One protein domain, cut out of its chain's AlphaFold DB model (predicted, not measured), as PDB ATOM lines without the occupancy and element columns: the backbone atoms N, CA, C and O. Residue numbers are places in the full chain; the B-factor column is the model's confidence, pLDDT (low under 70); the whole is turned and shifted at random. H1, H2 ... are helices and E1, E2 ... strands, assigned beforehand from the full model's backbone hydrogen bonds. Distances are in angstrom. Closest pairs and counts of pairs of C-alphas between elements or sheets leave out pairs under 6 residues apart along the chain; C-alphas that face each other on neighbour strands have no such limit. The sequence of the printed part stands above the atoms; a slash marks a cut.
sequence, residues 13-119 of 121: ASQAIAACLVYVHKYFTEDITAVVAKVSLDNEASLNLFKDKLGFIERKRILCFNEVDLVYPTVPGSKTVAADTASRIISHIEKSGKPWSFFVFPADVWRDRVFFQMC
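AT A GLANCE: This is residues 13 to 119 of the 121 residues of the protein "N-acetyltransferase domain-containing protein" of Schistocephalus solidus (UniProt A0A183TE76). A small three-stranded sheet, E1 E3 E2, with helix H2 over one face makes one end of an elongated model; beside H2, in the middle, helices H1 and H3 lie side by side as a pair, and H4 lies off at the other end, after a long link. The printed part has 107 residues with four named helices and three named strands, in the order H1 E1 H2 E2 E3 H3 H4. The sheet is antiparallel throughout, and the class is mixed, helices and strands. The whole is only just loose, close to compact, with a radius of gyration of the C-alphas of 16.0 A, and it spans 51 by 32 by 32 A.

HOW THE PARTS SIT: Begin at the inner strand E3, residues 67 to 71, between the edge strands E1, residues 36 to 40, and E2, residues 57 to 62. Against E1 it is antiparallel at 156 degrees, with N 37 and O 70 2.8 A apart, within hydrogen-bond range. E2 and E3 form a hairpin, antiparallel at 153 degrees, where N 69 and O 60 are 2.8 A apart, also within range. H2, residues 44 to 53, is on the sheet at a height over the sheet of 9.2 A. It lies over E3, though only just over that strand alone: 5 of its 10 C-alphas fall on E3, 2 on E1 and 2 on E2. It runs along the strands, at 16 degrees to E3 on the local plane; the closest C-alphas of H2 and E3 are those of Phe 50 and Leu 70, 7.3 A apart. E1, H2 and E2 form a split strand-helix-strand unit, two strands running the same way with E3 between them, and its crossover is right-handed. Now look at H1, residues 13 to 27, and H3, residues 81 to 95: they touch, their closest C-alphas being those of Ala 18 and Ala 86, 4.9 A apart. They run opposite ways at a tilt of 37 degrees, only just steep. H2 and H3 are close but not clearly touching, with the C-alphas of Lys 53 and His 92 7.4 A apart, and H1 and H2 are near each other, with 5 pairs of C-alphas within 10 A. H4, residues 107 to 117, is apart from H1, H2 and H3 and is not on the sheet. In H1, H2 and H3 every O i to N i+4 pair is within hydrogen-bond range; in H4 5 of 7 are.

IN THESE COORDINATES: Find C-alpha 36 at (35.693, -28.650, -39.483), where E1 begins. H1 begins at C-alpha 13, (49.443, -27.531, -45.651). H1 and H3 each measure 21.3 A from first to last C-alpha, H4 16.1 A and E2 14.8 A. H4 ends at C-alpha 117, (55.372, -3.202, -55.967).

THE WHOLE: The two C-alphas farthest apart, those of Leu 63 and Cys 119, are 51.6 A apart. The link from H3 to H4, 11 residues, is long; residues 94 to 99 and 114 to 119 stand free. The printed part has no cut. Its mean pLDDT is 86.2, with residues 29 to 30, 111 and 113 to 119 under 70.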
ATOM      1  N   ALA A  13      50.845 -27.357 -46.024       90.81
ATOM      2  CA  ALA A  13      49.443 -27.531 -45.651       90.81
ATOM      3  C   ALA A  13      49.142 -26.935 -44.270       90.81
ATOM      4  O   ALA A  13      48.222 -26.139 -44.125       90.81
ATOM      5  N   SER A  14      49.959 -27.275 -43.270       92.00
ATOM      6  CA  SER A  14      49.819 -26.751 -41.913       92.00
ATOM      7  C   SER A  14      49.997 -25.235 -41.889       92.00
ATOM      8  O   SER A  14      49.207 -24.546 -41.254       92.00
ATOM      9  N   GLN A  15      50.989 -24.707 -42.618       91.12
ATOM     10  CA  GLN A  15      51.226 -23.261 -42.706       91.12
ATOM     11  C   GLN A  15      50.033 -22.525 -43.329       91.12
ATOM     12  O   GLN A  15      49.581 -21.524 -42.780       91.12
ATOM     13  N   ALA A  16      49.483 -23.047 -44.428       91.00
ATOM     14  CA  ALA A  16      48.322 -22.463 -45.089       91.00
ATOM     15  C   ALA A  16      47.087 -22.467 -44.177       91.00
ATOM     16  O   ALA A  16      46.418 -21.448 -44.043       91.00
ATOM     17  N   ILE A  17      46.810 -23.588 -43.499       93.38
ATOM     18  CA  ILE A  17      45.675 -23.689 -42.572       93.38
ATOM     19  C   ILE A  17      45.849 -22.718 -41.395       93.38
ATOM     20  O   ILE A  17      44.903 -22.012 -41.054       93.38
ATOM     21  N   ALA A  18      47.048 -22.634 -40.806       92.75
ATOM     22  CA  ALA A  18      47.338 -21.679 -39.738       92.75
ATOM     23  C   ALA A  18      47.108 -20.233 -40.194       92.75
ATOM     24  O   ALA A  18      46.405 -19.488 -39.515       92.75
ATOM     25  N   ALA A  19      47.630 -19.851 -41.363       91.38
ATOM     26  CA  ALA A  19      47.448 -18.513 -41.915       91.38
ATOM     27  C   ALA A  19      45.965 -18.172 -42.127       91.38
ATOM     28  O   ALA A  19      45.521 -17.093 -41.728       91.38
ATOM     29  N   CYS A  20      45.181 -19.106 -42.680       91.62
ATOM     30  CA  CYS A  20      43.738 -18.938 -42.844       91.62
ATOM     31  C   CYS A  20      43.028 -18.733 -41.501       91.62
ATOM     32  O   CYS A  20      42.207 -17.832 -41.377       91.62
ATOM     33  N   LEU A  21      43.345 -19.533 -40.482       92.12
ATOM     34  CA  LEU A  21      42.691 -19.429 -39.176       92.12
ATOM     35  C   LEU A  21      43.084 -18.154 -38.424       92.12
ATOM     36  O   LEU A  21      42.229 -17.552 -37.779       92.12
ATOM     37  N   VAL A  22      44.334 -17.697 -38.557       90.81
ATOM     38  CA  VAL A  22      44.763 -16.390 -38.034       90.81
ATOM     39  C   VAL A  22      44.022 -15.256 -38.743       90.81
ATOM     40  O   VAL A  22      43.595 -14.312 -38.083       90.81
ATOM     41  N   TYR A  23      43.823 -15.345 -40.063       89.81
ATOM     42  CA  TYR A  23      43.012 -14.376 -40.808       89.81
ATOM     43  C   TYR A  23      41.568 -14.349 -40.307       89.81
ATOM     44  O   TYR A  23      41.049 -13.275 -40.010       89.81
ATOM     45  N   VAL A  24      40.948 -15.527 -40.165       89.19
ATOM     46  CA  VAL A  24      39.576 -15.653 -39.662       89.19
ATOM     47  C   VAL A  24      39.459 -15.030 -38.277       89.19
ATOM     48  O   VAL A  24      38.651 -14.132 -38.086       89.19
ATOM     49  N   HIS A  25      40.323 -15.427 -37.343       87.50
ATOM     50  CA  HIS A  25      40.323 -14.888 -35.986       87.50
ATOM     51  C   HIS A  25      40.510 -13.362 -35.940       87.50
ATOM     52  O   HIS A  25      39.915 -12.693 -35.101       87.50
ATOM     53  N   LYS A  26      41.346 -12.808 -36.826       87.00
ATOM     54  CA  LYS A  26      41.689 -11.384 -36.814       87.00
ATOM     55  C   LYS A  26      40.613 -10.487 -37.426       87.00
ATOM     56  O   LYS A  26      40.478  -9.349 -36.986       87.00
ATOM     57  N   TYR A  27      39.905 -10.958 -38.455       86.50
ATOM     58  CA  TYR A  27      39.032 -10.098 -39.265       86.50
ATOM     59  C   TYR A  27      37.568 -10.526 -39.322       86.50
ATOM     60  O   TYR A  27      36.742  -9.734 -39.767       86.50
ATOM     61  N   PHE A  28      37.220 -11.733 -38.880       82.94
ATOM     62  CA  PHE A  28      35.822 -12.133 -38.753       82.94
ATOM     63  C   PHE A  28      35.394 -11.946 -37.303       82.94
ATOM     64  O   PHE A  28      35.987 -12.507 -36.385       82.94
ATOM     65  N   THR A  29      34.370 -11.120 -37.106       66.75
ATOM     66  CA  THR A  29      33.842 -10.728 -35.792       66.75
ATOM     67  C   THR A  29      32.790 -11.696 -35.250       66.75
ATOM     68  O   THR A  29      32.250 -11.460 -34.176       66.75
ATOM     69  N   GLU A  30      32.458 -12.748 -35.999       66.62
ATOM     70  CA  GLU A  30      31.490 -13.766 -35.593       66.62
ATOM     71  C   GLU A  30      32.150 -14.836 -34.717       66.62
ATOM     72  O   GLU A  30      33.288 -15.249 -34.960       66.62
ATOM     73  N   ASP A  31      31.408 -15.323 -33.721       76.25
ATOM     74  CA  ASP A  31      31.833 -16.417 -32.851       76.25
ATOM     75  C   ASP A  31      31.947 -17.718 -33.661       76.25
ATOM     76  O   ASP A  31      30.994 -18.486 -33.806       76.25
ATOM     77  N   ILE A  32      33.133 -17.987 -34.213       85.19
ATOM     78  CA  ILE A  32      33.433 -19.266 -34.862       85.19
ATOM     79  C   ILE A  32      33.332 -20.381 -33.816       85.19
ATOM     80  O   ILE A  32      34.214 -20.554 -32.970       85.19
ATOM     81  N   THR A  33      32.260 -21.167 -33.911       86.25
ATOM     82  CA  THR A  33      31.925 -22.231 -32.952       86.25
ATOM     83  C   THR A  33      32.624 -23.557 -33.235       86.25
ATOM     84  O   THR A  33      32.715 -24.405 -32.349       86.25
ATOM     85  N   ALA A  34      33.124 -23.765 -34.457       90.44
ATOM     86  CA  ALA A  34      33.836 -24.979 -34.832       90.44
ATOM     87  C   ALA A  34      34.744 -24.768 -36.050       90.44
ATOM     88  O   ALA A  34      34.399 -24.050 -36.986       90.44
ATOM     89  N   VAL A  35      35.866 -25.489 -36.076       93.88
ATOM     90  CA  VAL A  35      36.690 -25.679 -37.276       93.88
ATOM     91  C   VAL A  35      36.530 -27.126 -37.723       93.88
ATOM     92  O   VAL A  35      36.862 -28.047 -36.975       93.88
ATOM     93  N   VAL A  36      36.004 -27.325 -38.934       95.50
ATOM     94  CA  VAL A  36      35.693 -28.650 -39.483       95.50
ATOM     95  C   VAL A  36      36.472 -28.880 -40.773       95.50
ATOM     96  O   VAL A  36      36.402 -28.077 -41.702       95.50
ATOM     97  N   ALA A  37      37.181 -30.001 -40.848       96.12
ATOM     98  CA  ALA A  37      37.809 -30.506 -42.057       96.12
ATOM     99  C   ALA A  37      36.996 -31.685 -42.599       96.12
ATOM    100  O   ALA A  37      36.893 -32.727 -41.952       96.12
ATOM    101  N   LYS A  38      36.439 -31.523 -43.800       96.25
ATOM    102  CA  LYS A  38      35.813 -32.615 -44.549       96.25
ATOM    103  C   LYS A  38      36.858 -33.300 -45.407       96.25
ATOM    104  O   LYS A  38      37.553 -32.641 -46.184       96.25
ATOM    105  N   VAL A  39      37.009 -34.603 -45.229       96.31
ATOM    106  CA  VAL A  39      38.085 -35.368 -45.856       96.31
ATOM    107  C   VAL A  39      37.508 -36.642 -46.451       96.31
ATOM    108  O   VAL A  39      36.796 -37.372 -45.769       96.31
ATOM    109  N   SER A  40      37.831 -36.921 -47.713       96.38
ATOM    110  CA  SER A  40      37.525 -38.221 -48.315       96.38
ATOM    111  C   SER A  40      38.249 -39.339 -47.558       96.38
ATOM    112  O   SER A  40      39.414 -39.175 -47.186       96.38
ATOM    113  N   LEU A  41      37.581 -40.474 -47.350       95.44
ATOM    114  CA  LEU A  41      38.148 -41.640 -46.668       95.44
ATOM    115  C   LEU A  41      39.362 -42.223 -47.409       95.44
ATOM    116  O   LEU A  41      40.224 -42.813 -46.763       95.44
ATOM    117  N   ASP A  42      39.491 -41.964 -48.712       95.50
ATOM    118  CA  ASP A  42      40.634 -42.406 -49.525       95.50
ATOM    119  C   ASP A  42      41.833 -41.441 -49.436       95.50
ATOM    120  O   ASP A  42      42.912 -41.699 -49.971       95.50
ATOM    121  N   ASN A  43      41.679 -40.286 -48.775       93.62
ATOM    122  CA  ASN A  43      42.732 -39.278 -48.671       93.62
ATOM    123  C   ASN A  43      43.573 -39.467 -47.401       93.62
ATOM    124  O   ASN A  43      43.561 -38.629 -46.494       93.62
ATOM    125  N   GLU A  44      44.350 -40.551 -47.362       93.31
ATOM    126  CA  GLU A  44      45.207 -40.915 -46.223       93.31
ATOM    127  C   GLU A  44      46.118 -39.771 -45.760       93.31
ATOM    128  O   GLU A  44      46.280 -39.528 -44.565       93.31
ATOM    129  N   ALA A  45      46.684 -39.011 -46.703       92.12
ATOM    130  CA  ALA A  45      47.569 -37.893 -46.389       92.12
ATOM    131  C   ALA A  45      46.854 -36.782 -45.602       92.12
ATOM    132  O   ALA A  45      47.428 -36.226 -44.663       92.12
ATOM    133  N   SER A  46      45.615 -36.453 -45.978       94.31
ATOM    134  CA  SER A  46      44.812 -35.460 -45.259       94.31
ATOM    135  C   SER A  46      44.299 -36.029 -43.938       94.31
ATOM    136  O   SER A  46      44.322 -35.318 -42.937       94.31
ATOM    137  N   LEU A  47      43.905 -37.306 -43.901       95.75
ATOM    138  CA  LEU A  47      43.493 -37.978 -42.665       95.75
ATOM    139  C   LEU A  47      44.612 -37.951 -41.616       95.75
ATOM    140  O   LEU A  47      44.372 -37.489 -40.503       95.75
ATOM    141  N   ASN A  48      45.836 -38.340 -41.987       94.12
ATOM    142  CA  ASN A  48      47.008 -38.295 -41.109       94.12
ATOM    143  C   ASN A  48      47.339 -36.856 -40.680       94.12
ATOM    144  O   ASN A  48      47.603 -36.587 -39.510       94.12
ATOM    145  N   LEU A  49      47.272 -35.893 -41.607       93.31
ATOM    146  CA  LEU A  49      47.476 -34.488 -41.262       93.31
ATOM    147  C   LEU A  49      46.498 -34.038 -40.168       93.31
ATOM    148  O   LEU A  49      46.931 -33.567 -39.121       93.31
ATOM    149  N   PHE A  50      45.194 -34.176 -40.395       95.88
ATOM    150  CA  PHE A  50      44.202 -33.638 -39.470       95.88
ATOM    151  C   PHE A  50      44.137 -34.429 -38.161       95.88
ATOM    152  O   PHE A  50      44.167 -33.805 -37.102       95.88
ATOM    153  N   LYS A  51      44.107 -35.768 -38.212       95.12
ATOM    154  CA  LYS A  51      44.006 -36.613 -37.013       95.12
ATOM    155  C   LYS A  51      45.314 -36.633 -36.222       95.12
ATOM    156  O   LYS A  51      45.351 -36.184 -35.079       95.12
ATOM    157  N   ASP A  52      46.398 -37.077 -36.850       91.88
ATOM    158  CA  ASP A  52      47.623 -37.441 -36.127       91.88
ATOM    159  C   ASP A  52      48.509 -36.226 -35.829       91.88
ATOM    160  O   ASP A  52      49.172 -36.165 -34.793       91.88
ATOM    161  N   LYS A  53      48.539 -35.238 -36.733       90.88
ATOM    162  CA  LYS A  53      49.444 -34.081 -36.604       90.88
ATOM    163  C   LYS A  53      48.779 -32.867 -35.981       90.88
ATOM    164  O   LYS A  53      49.383 -32.214 -35.131       90.88
ATOM    165  N   LEU A  54      47.567 -32.544 -36.429       93.00
ATOM    166  CA  LEU A  54      46.870 -31.327 -36.014       93.00
ATOM    167  C   LEU A  54      45.906 -31.557 -34.839       93.00
ATOM    168  O   LEU A  54      45.542 -30.592 -34.172       93.00
ATOM    169  N   GLY A  55      45.566 -32.811 -34.524       93.44
ATOM    170  CA  GLY A  55      44.775 -33.174 -33.343       93.44
ATOM    171  C   GLY A  55      43.264 -33.006 -33.510       93.44
ATOM    172  O   GLY A  55      42.562 -32.793 -32.525       93.44
ATOM    173  N   PHE A  56      42.758 -33.072 -34.741       96.56
ATOM    174  CA  PHE A  56      41.323 -33.113 -35.007       96.56
ATOM    175  C   PHE A  56      40.763 -34.497 -34.673       96.56
ATOM    176  O   PHE A  56      41.423 -35.517 -34.871       96.56
ATOM    177  N   ILE A  57      39.509 -34.537 -34.235       96.62
ATOM    178  CA  ILE A  57      38.796 -35.769 -33.893       96.62
ATOM    179  C   ILE A  57      37.659 -36.035 -34.880       96.62
ATOM    180  O   ILE A  57      37.087 -35.113 -35.458       96.62
ATOM    181  N   GLU A  58      37.328 -37.307 -35.097       97.12
ATOM    182  CA  GLU A  58      36.208 -37.694 -35.957       97.12
ATOM    183  C   GLU A  58      34.877 -37.323 -35.295       97.12
ATOM    184  O   GLU A  58      34.575 -37.780 -34.198       97.12
ATOM    185  N   ARG A  59      34.087 -36.483 -35.972       96.69
ATOM    186  CA  ARG A  59      32.743 -36.094 -35.530       96.69
ATOM    187  C   ARG A  59      31.672 -36.965 -36.170       96.69
ATOM    188  O   ARG A  59      30.718 -37.368 -35.513       96.69
ATOM    189  N   LYS A  60      31.787 -37.184 -37.480       96.25
ATOM    190  CA  LYS A  60      30.781 -37.890 -38.277       96.25
ATOM    191  C   LYS A  60      31.429 -38.522 -39.498       96.25
ATOM    192  O   LYS A  60      32.235 -37.883 -40.162       96.25
ATOM    193  N   ARG A  61      31.001 -39.733 -39.842       96.75
ATOM    194  CA  ARG A  61      31.319 -40.384 -41.116       96.75
ATOM    195  C   ARG A  61      30.095 -40.393 -42.020       96.75
ATOM    196  O   ARG A  61      28.986 -40.640 -41.550       96.75
ATOM    197  N   ILE A  62      30.287 -40.112 -43.305       95.56
ATOM    198  CA  ILE A  62      29.211 -40.019 -44.292       95.56
ATOM    199  C   ILE A  62      29.536 -40.959 -45.456       95.56
ATOM    200  O   ILE A  62      30.159 -40.578 -46.442       95.56
ATOM    201  N   LEU A  63      29.123 -42.222 -45.307       93.56
ATOM    202  CA  LEU A  63      29.508 -43.313 -46.210       93.56
ATOM    203  C   LEU A  63      29.046 -43.094 -47.655       93.56
ATOM    204  O   LEU A  63      29.791 -43.406 -48.574       93.56
ATOM    205  N   CYS A  64      27.863 -42.506 -47.867       95.31
ATOM    206  CA  CYS A  64      27.349 -42.243 -49.214       95.31
ATOM    207  C   CYS A  64      28.185 -41.228 -50.013       95.31
ATOM    208  O   CYS A  64      28.110 -41.231 -51.236       95.31
ATOM    209  N   PHE A  65      28.993 -40.399 -49.343       94.12
ATOM    210  CA  PHE A  65      29.929 -39.467 -49.982       94.12
ATOM    211  C   PHE A  65      31.391 -39.908 -49.851       94.12
ATOM    212  O   PHE A  65      32.281 -39.194 -50.296       94.12
ATOM    213  N   ASN A  66      31.655 -41.073 -49.251       96.44
ATOM    214  CA  ASN A  66      33.001 -41.536 -48.917       96.44
ATOM    215  C   ASN A  66      33.819 -40.485 -48.136       96.44
ATOM    216  O   ASN A  66      34.990 -40.246 -48.430       96.44
ATOM    217  N   GLU A  67      33.195 -39.832 -47.148       97.44
ATOM    218  CA  GLU A  67      33.768 -38.695 -46.415       97.44
ATOM    219  C   GLU A  67      33.695 -38.854 -44.891       97.44
ATOM    220  O   GLU A  67      32.857 -39.571 -44.334       97.44
ATOM    221  N   VAL A  68      34.565 -38.117 -44.202       97.81
ATOM    222  CA  VAL A  68      34.551 -37.922 -42.754       97.81
ATOM    223  C   VAL A  68      34.658 -36.435 -42.408       97.81
ATOM    224  O   VAL A  68      35.487 -35.707 -42.957       97.81
ATOM    225  N   ASP A  69      33.831 -35.999 -41.461       97.69
ATOM    226  CA  ASP A  69      33.937 -34.709 -40.789       97.69
ATOM    227  C   ASP A  69      34.896 -34.856 -39.601       97.69
ATOM    228  O   ASP A  69      34.596 -35.552 -38.623       97.69
ATOM    229  N   LEU A  70      36.031 -34.165 -39.662       97.88
ATOM    230  CA  LEU A  70      36.974 -34.024 -38.557       97.88
ATOM    231  C   LEU A  70      36.806 -32.643 -37.931       97.88
ATOM    232  O   LEU A  70      36.773 -31.648 -38.648       97.88
ATOM    233  N   VAL A  71      36.715 -32.557 -36.608       96.69
ATOM    234  CA  VAL A  71      36.525 -31.294 -35.881       96.69
ATOM    235  C   VAL A  71      37.664 -31.063 -34.898       96.69
ATOM    236  O   VAL A  71      38.162 -32.010 -34.288       96.69
ATOM    237  N   TYR A  72      38.088 -29.812 -34.744       94.81
ATOM    238  CA  TYR A  72      39.011 -29.462 -33.670       94.81
ATOM    239  C   TYR A  72      38.262 -29.450 -32.325       94.81
ATOM    240  O   TYR A  72      37.194 -28.835 -32.247       94.81
ATOM    241  N   PRO A  73      38.764 -30.131 -31.279       91.56
ATOM    242  CA  PRO A  73      38.083 -30.170 -29.991       91.56
ATOM    243  C   PRO A  73      38.002 -28.767 -29.379       91.56
ATOM    244  O   PRO A  73      38.995 -28.047 -29.297       91.56
ATOM    245  N   THR A  74      36.810 -28.383 -28.925       83.12
ATOM    246  CA  THR A  74      36.599 -27.131 -28.192       83.12
ATOM    247  C   THR A  74      37.359 -27.163 -26.872       83.12
ATOM    248  O   THR A  74      37.195 -28.103 -26.091       83.12
ATOM    249  N   VAL A  75      38.153 -26.129 -26.599       79.31
ATOM    250  CA  VAL A  75      38.864 -25.982 -25.326       79.31
ATOM    251  C   VAL A  75      37.973 -25.208 -24.346       79.31
ATOM    252  O   VAL A  75      37.571 -24.084 -24.657       79.31
ATOM    253  N   PRO A  76      37.643 -25.769 -23.166       76.62
ATOM    254  CA  PRO A  76      36.870 -25.051 -22.157       76.62
ATOM    255  C   PRO A  76      37.538 -23.725 -21.774       76.62
ATOM    256  O   PRO A  76      38.725 -23.694 -21.459       76.62
ATOM    257  N   GLY A  77      36.773 -22.631 -21.792       72.50
ATOM    258  CA  GLY A  77      37.259 -21.296 -21.427       72.50
ATOM    259  C   GLY A  77      37.959 -20.519 -22.547       72.50
ATOM    260  O   GLY A  77      38.354 -19.377 -22.316       72.50
ATOM    261  N   SER A  78      38.087 -21.082 -23.754       75.62
ATOM    262  CA  SER A  78      38.557 -20.303 -24.901       75.62
ATOM    263  C   SER A  78      37.471 -19.394 -25.465       75.62
ATOM    264  O   SER A  78      36.292 -19.745 -25.503       75.62
ATOM    265  N   LYS A  79      37.894 -18.215 -25.930       70.50
ATOM    266  CA  LYS A  79      37.024 -17.222 -26.564       70.50
ATOM    267  C   LYS A  79      36.727 -17.541 -28.028       70.50
ATOM    268  O   LYS A  79      35.665 -17.167 -28.500       70.50
ATOM    269  N   THR A  80      37.641 -18.195 -28.757       85.94
ATOM    270  CA  THR A  80      37.423 -18.502 -30.184       85.94
ATOM    271  C   THR A  80      38.087 -19.822 -30.575       85.94
ATOM    272  O   THR A  80      39.301 -19.982 -30.417       85.94
ATOM    273  N   VAL A  81      37.325 -20.739 -31.180       88.94
ATOM    274  CA  VAL A  81      37.857 -22.034 -31.648       88.94
ATOM    275  C   VAL A  81      38.882 -21.840 -32.772       88.94
ATOM    276  O   VAL A  81      39.840 -22.608 -32.882       88.94
ATOM    277  N   ALA A  82      38.732 -20.787 -33.584       89.81
ATOM    278  CA  ALA A  82      39.680 -20.452 -34.645       89.81
ATOM    279  C   ALA A  82      41.077 -20.112 -34.098       89.81
ATOM    280  O   ALA A  82      42.064 -20.641 -34.614       89.81
ATOM    281  N   ALA A  83      41.167 -19.291 -33.041       88.56
ATOM    282  CA  ALA A  83      42.445 -18.959 -32.410       88.56
ATOM    283  C   ALA A  83      43.115 -20.193 -31.802       88.56
ATOM    284  O   ALA A  83      44.285 -20.432 -32.080       88.56
ATOM    285  N   ASP A  84      42.376 -21.014 -31.050       89.94
ATOM    286  CA  ASP A  84      42.938 -22.228 -30.440       89.94
ATOM    287  C   ASP A  84      43.498 -23.178 -31.493       89.94
ATOM    288  O   ASP A  84      44.615 -23.692 -31.370       89.94
ATOM    289  N   THR A  85      42.716 -23.389 -32.555       92.69
ATOM    290  CA  THR A  85      43.120 -24.240 -33.670       92.69
ATOM    291  C   THR A  85      44.372 -23.664 -34.334       92.69
ATOM    292  O   THR A  85      45.332 -24.398 -34.569       92.69
ATOM    293  N   ALA A  86      44.421 -22.349 -34.584       91.88
ATOM    294  CA  ALA A  86      45.597 -21.686 -35.146       91.88
ATOM    295  C   ALA A  86      46.835 -21.863 -34.253       91.88
ATOM    296  O   ALA A  86      47.869 -22.323 -34.733       91.88
ATOM    297  N   SER A  87      46.724 -21.570 -32.954       90.38
ATOM    298  CA  SER A  87      47.810 -21.708 -31.977       90.38
ATOM    299  C   SER A  87      48.352 -23.132 -31.918       90.38
ATOM    300  O   SER A  87      49.568 -23.336 -31.885       90.38
ATOM    301  N   ARG A  88      47.477 -24.143 -31.969       91.31
ATOM    302  CA  ARG A  88      47.898 -25.548 -31.994       91.31
ATOM    303  C   ARG A  88      48.697 -25.887 -33.248       91.31
ATOM    304  O   ARG A  88      49.736 -26.543 -33.148       91.31
ATOM    305  N   ILE A  89      48.227 -25.450 -34.414       93.19
ATOM    306  CA  ILE A  89      48.907 -25.713 -35.686       93.19
ATOM    307  C   ILE A  89      50.244 -24.964 -35.741       93.19
ATOM    308  O   ILE A  89      51.241 -25.552 -36.154       93.19
ATOM    309  N   ILE A  90      50.298 -23.715 -35.269       91.75
ATOM    310  CA  ILE A  90      51.542 -22.937 -35.159       91.75
ATOM    311  C   ILE A  90      52.543 -23.668 -34.261       91.75
ATOM    312  O   ILE A  90      53.659 -23.931 -34.699       91.75
ATOM    313  N   SER A  91      52.123 -24.132 -33.079       91.19
ATOM    314  CA  SER A  91      52.989 -24.921 -32.192       91.19
ATOM    315  C   SER A  91      53.507 -26.202 -32.860       91.19
ATOM    316  O   SER A  91      54.659 -26.593 -32.665       91.19
ATOM    317  N   HIS A  92      52.683 -26.868 -33.678       90.38
ATOM    318  CA  HIS A  92      53.129 -28.018 -34.469       90.38
ATOM    319  C   HIS A  92      54.193 -27.628 -35.509       90.38
ATOM    320  O   HIS A  92      55.179 -28.347 -35.681       90.38
ATOM    321  N   ILE A  93      54.012 -26.497 -36.198       90.75
ATOM    322  CA  ILE A  93      54.971 -25.989 -37.184       90.75
ATOM    323  C   ILE A  93      56.294 -25.624 -36.501       90.75
ATOM    324  O   ILE A  93      57.344 -26.070 -36.962       90.75
ATOM    325  N   GLU A  94      56.258 -24.904 -35.381       90.50
ATOM    326  CA  GLU A  94      57.442 -24.526 -34.599       90.50
ATOM    327  C   GLU A  94      58.246 -25.754 -34.159       90.50
ATOM    328  O   GLU A  94      59.453 -25.831 -34.390       90.50
ATOM    329  N   LYS A  95      57.565 -26.773 -33.620       90.12
ATOM    330  CA  LYS A  95      58.194 -28.038 -33.205       90.12
ATOM    331  C   LYS A  95      58.795 -28.830 -34.363       90.12
ATOM    332  O   LYS A  95      59.656 -29.673 -34.137       90.12
ATOM    333  N   SER A  96      58.350 -28.589 -35.595       86.81
ATOM    334  CA  SER A  96      58.884 -29.283 -36.767       86.81
ATOM    335  C   SER A  96      60.273 -28.794 -37.191       86.81
ATOM    336  O   SER A  96      60.899 -29.444 -38.027       86.81
ATOM    337  N   GLY A  97      60.736 -27.646 -36.672       84.62
ATOM    338  CA  GLY A  97      62.014 -27.027 -37.042       84.62
ATOM    339  C   GLY A  97      62.079 -26.516 -38.486       84.62
ATOM    340  O   GLY A  97      63.133 -26.074 -38.940       84.62
ATOM    341  N   LYS A  98      60.973 -26.583 -39.236       82.38
ATOM    342  CA  LYS A  98      60.913 -26.101 -40.618       82.38
ATOM    343  C   LYS A  98      60.776 -24.583 -40.643       82.38
ATOM    344  O   LYS A  98      60.032 -24.041 -39.827       82.38
ATOM    345  N   PRO A  99      61.414 -23.900 -41.608       80.44
ATOM    346  CA  PRO A  99      61.200 -22.476 -41.793       80.44
ATOM    347  C   PRO A  99      59.725 -22.215 -42.096       80.44
ATOM    348  O   PRO A  99      59.099 -22.907 -42.907       80.44
ATOM    349  N   TRP A 100      59.171 -21.210 -41.434       80.81
ATOM    350  CA  TRP A 100      57.803 -20.775 -41.646       80.81
ATOM    351  C   TRP A 100      57.709 -19.269 -41.432       80.81
ATOM    352  O   TRP A 100      58.341 -18.709 -40.541       80.81
ATOM    353  N   SER A 101      56.939 -18.612 -42.288       77.19
ATOM    354  CA  SER A 101      56.529 -17.225 -42.109       77.19
ATOM    355  C   SER A 101      55.239 -17.023 -42.886       77.19
ATOM    356  O   SER A 101      55.088 -17.530 -43.998       77.19
ATOM    357  N   PHE A 102      54.284 -16.324 -42.293       77.69
ATOM    358  CA  PHE A 102      53.113 -15.851 -43.009       77.69
ATOM    359  C   PHE A 102      52.693 -14.507 -42.428       77.69
ATOM    360  O   PHE A 102      52.777 -14.276 -41.223       77.69
ATOM    361  N   PHE A 103      52.248 -13.617 -43.306       75.31
ATOM    362  CA  PHE A 103      51.735 -12.308 -42.937       75.31
ATOM    363  C   PHE A 103      50.244 -12.258 -43.244       75.31
ATOM    364  O   PHE A 103      49.802 -12.726 -44.292       75.31
ATOM    365  N   VAL A 104      49.471 -11.686 -42.324       78.00
ATOM    366  CA  VAL A 104      48.009 -11.666 -42.394       78.00
ATOM    367  C   VAL A 104      47.530 -10.218 -42.465       78.00
ATOM    368  O   VAL A 104      47.514  -9.492 -41.464       78.00
ATOM    369  N   PHE A 105      47.134  -9.799 -43.664       75.31
ATOM    370  CA  PHE A 105      46.656  -8.448 -43.974       75.31
ATOM    371  C   PHE A 105      45.174  -8.470 -44.335       75.31
ATOM    372  O   PHE A 105      44.731  -9.491 -44.849       75.31
ATOM    373  N   PRO A 106      44.431  -7.372 -44.124       77.44
ATOM    374  CA  PRO A 106      43.111  -7.199 -44.720       77.44
ATOM    375  C   PRO A 106      43.181  -7.330 -46.252       77.44
ATOM    376  O   PRO A 106      44.193  -6.966 -46.861       77.44
ATOM    377  N   ALA A 107      42.133  -7.866 -46.880       74.19
ATOM    378  CA  ALA A 107      42.137  -8.144 -48.320       74.19
ATOM    379  C   ALA A 107      42.273  -6.880 -49.194       74.19
ATOM    380  O   ALA A 107      42.880  -6.938 -50.264       74.19
ATOM    381  N   ASP A 108      41.731  -5.752 -48.738       77.06
ATOM    382  CA  ASP A 108      41.858  -4.426 -49.350       77.06
ATOM    383  C   ASP A 108      43.305  -3.912 -49.288       77.06
ATOM    384  O   ASP A 108      43.876  -3.571 -50.319       77.06
ATOM    385  N   VAL A 109      43.956  -3.995 -48.124       77.75
ATOM    386  CA  VAL A 109      45.364  -3.584 -47.944       77.75
ATOM    387  C   VAL A 109      46.341  -4.488 -48.707       77.75
ATOM    388  O   VAL A 109      47.401  -4.043 -49.158       77.75
ATOM    389  N   TRP A 110      46.027  -5.780 -48.837       70.88
ATOM    390  CA  TRP A 110      46.896  -6.729 -49.535       70.88
ATOM    391  C   TRP A 110      47.021  -6.416 -51.031       70.88
ATOM    392  O   TRP A 110      48.128  -6.501 -51.570       70.88
ATOM    393  N   ARG A 111      45.923  -6.012 -51.691       65.88
ATOM    394  CA  ARG A 111      45.947  -5.639 -53.117       65.88
ATOM    395  C   ARG A 111      46.900  -4.477 -53.361       65.88
ATOM    396  O   ARG A 111      47.746  -4.575 -54.246       65.88
ATOM    397  N   ASP A 112      46.827  -3.443 -52.532       70.19
ATOM    398  CA  ASP A 112      47.689  -2.273 -52.686       70.19
ATOM    399  C   ASP A 112      49.169  -2.653 -52.586       70.19
ATOM    400  O   ASP A 112      49.976  -2.218 -53.399       70.19
ATOM    401  N   ARG A 113      49.547  -3.544 -51.662       66.25
ATOM    402  CA  ARG A 113      50.953  -3.946 -51.486       66.25
ATOM    403  C   ARG A 113      51.516  -4.778 -52.637       66.25
ATOM    404  O   ARG A 113      52.663  -4.563 -53.018       66.25
ATOM    405  N   VAL A 114      50.749  -5.729 -53.166       64.31
ATOM    406  CA  VAL A 114      51.233  -6.629 -54.230       64.31
ATOM    407  C   VAL A 114      51.267  -5.919 -55.580       64.31
ATOM    408  O   VAL A 114      52.225  -6.083 -56.331       64.31
ATOM    409  N   PHE A 115      50.253  -5.104 -55.881       59.62
ATOM    410  CA  PHE A 115      50.147  -4.455 -57.185       59.62
ATOM    411  C   PHE A 115      50.948  -3.147 -57.283       59.62
ATOM    412  O   PHE A 115      51.471  -2.872 -58.358       59.62
ATOM    413  N   PHE A 116      51.168  -2.389 -56.195       53.03
ATOM    414  CA  PHE A 116      52.074  -1.225 -56.263       53.03
ATOM    415  C   PHE A 116      53.554  -1.609 -56.374       53.03
ATOM    416  O   PHE A 116      54.318  -0.873 -56.996       53.03
ATOM    417  N   GLN A 117      53.978  -2.756 -55.831       51.41
ATOM    418  CA  GLN A 117      55.372  -3.202 -55.967       51.41
ATOM    419  C   GLN A 117      55.732  -3.657 -57.391       51.41
ATOM    420  O   GLN A 117      56.907  -3.633 -57.739       51.41
ATOM    421  N   MET A 118      54.757  -4.022 -58.232       44.94
ATOM    422  CA  MET A 118      55.012  -4.414 -59.628       44.94
ATOM    423  C   MET A 118      55.080  -3.234 -60.609       44.94
ATOM    424  O   MET A 118      55.499  -3.425 -61.745       44.94
ATOM    425  N   CYS A 119      54.702  -2.021 -60.196       45.09
ATOM    426  CA  CYS A 119      54.764  -0.822 -61.043       45.09
ATOM    427  C   CYS A 119      56.015   0.044 -60.801       45.09
ATOM    428  O   CYS A 119      56.116   1.128 -61.369       45.09
TER     429      CYS A 119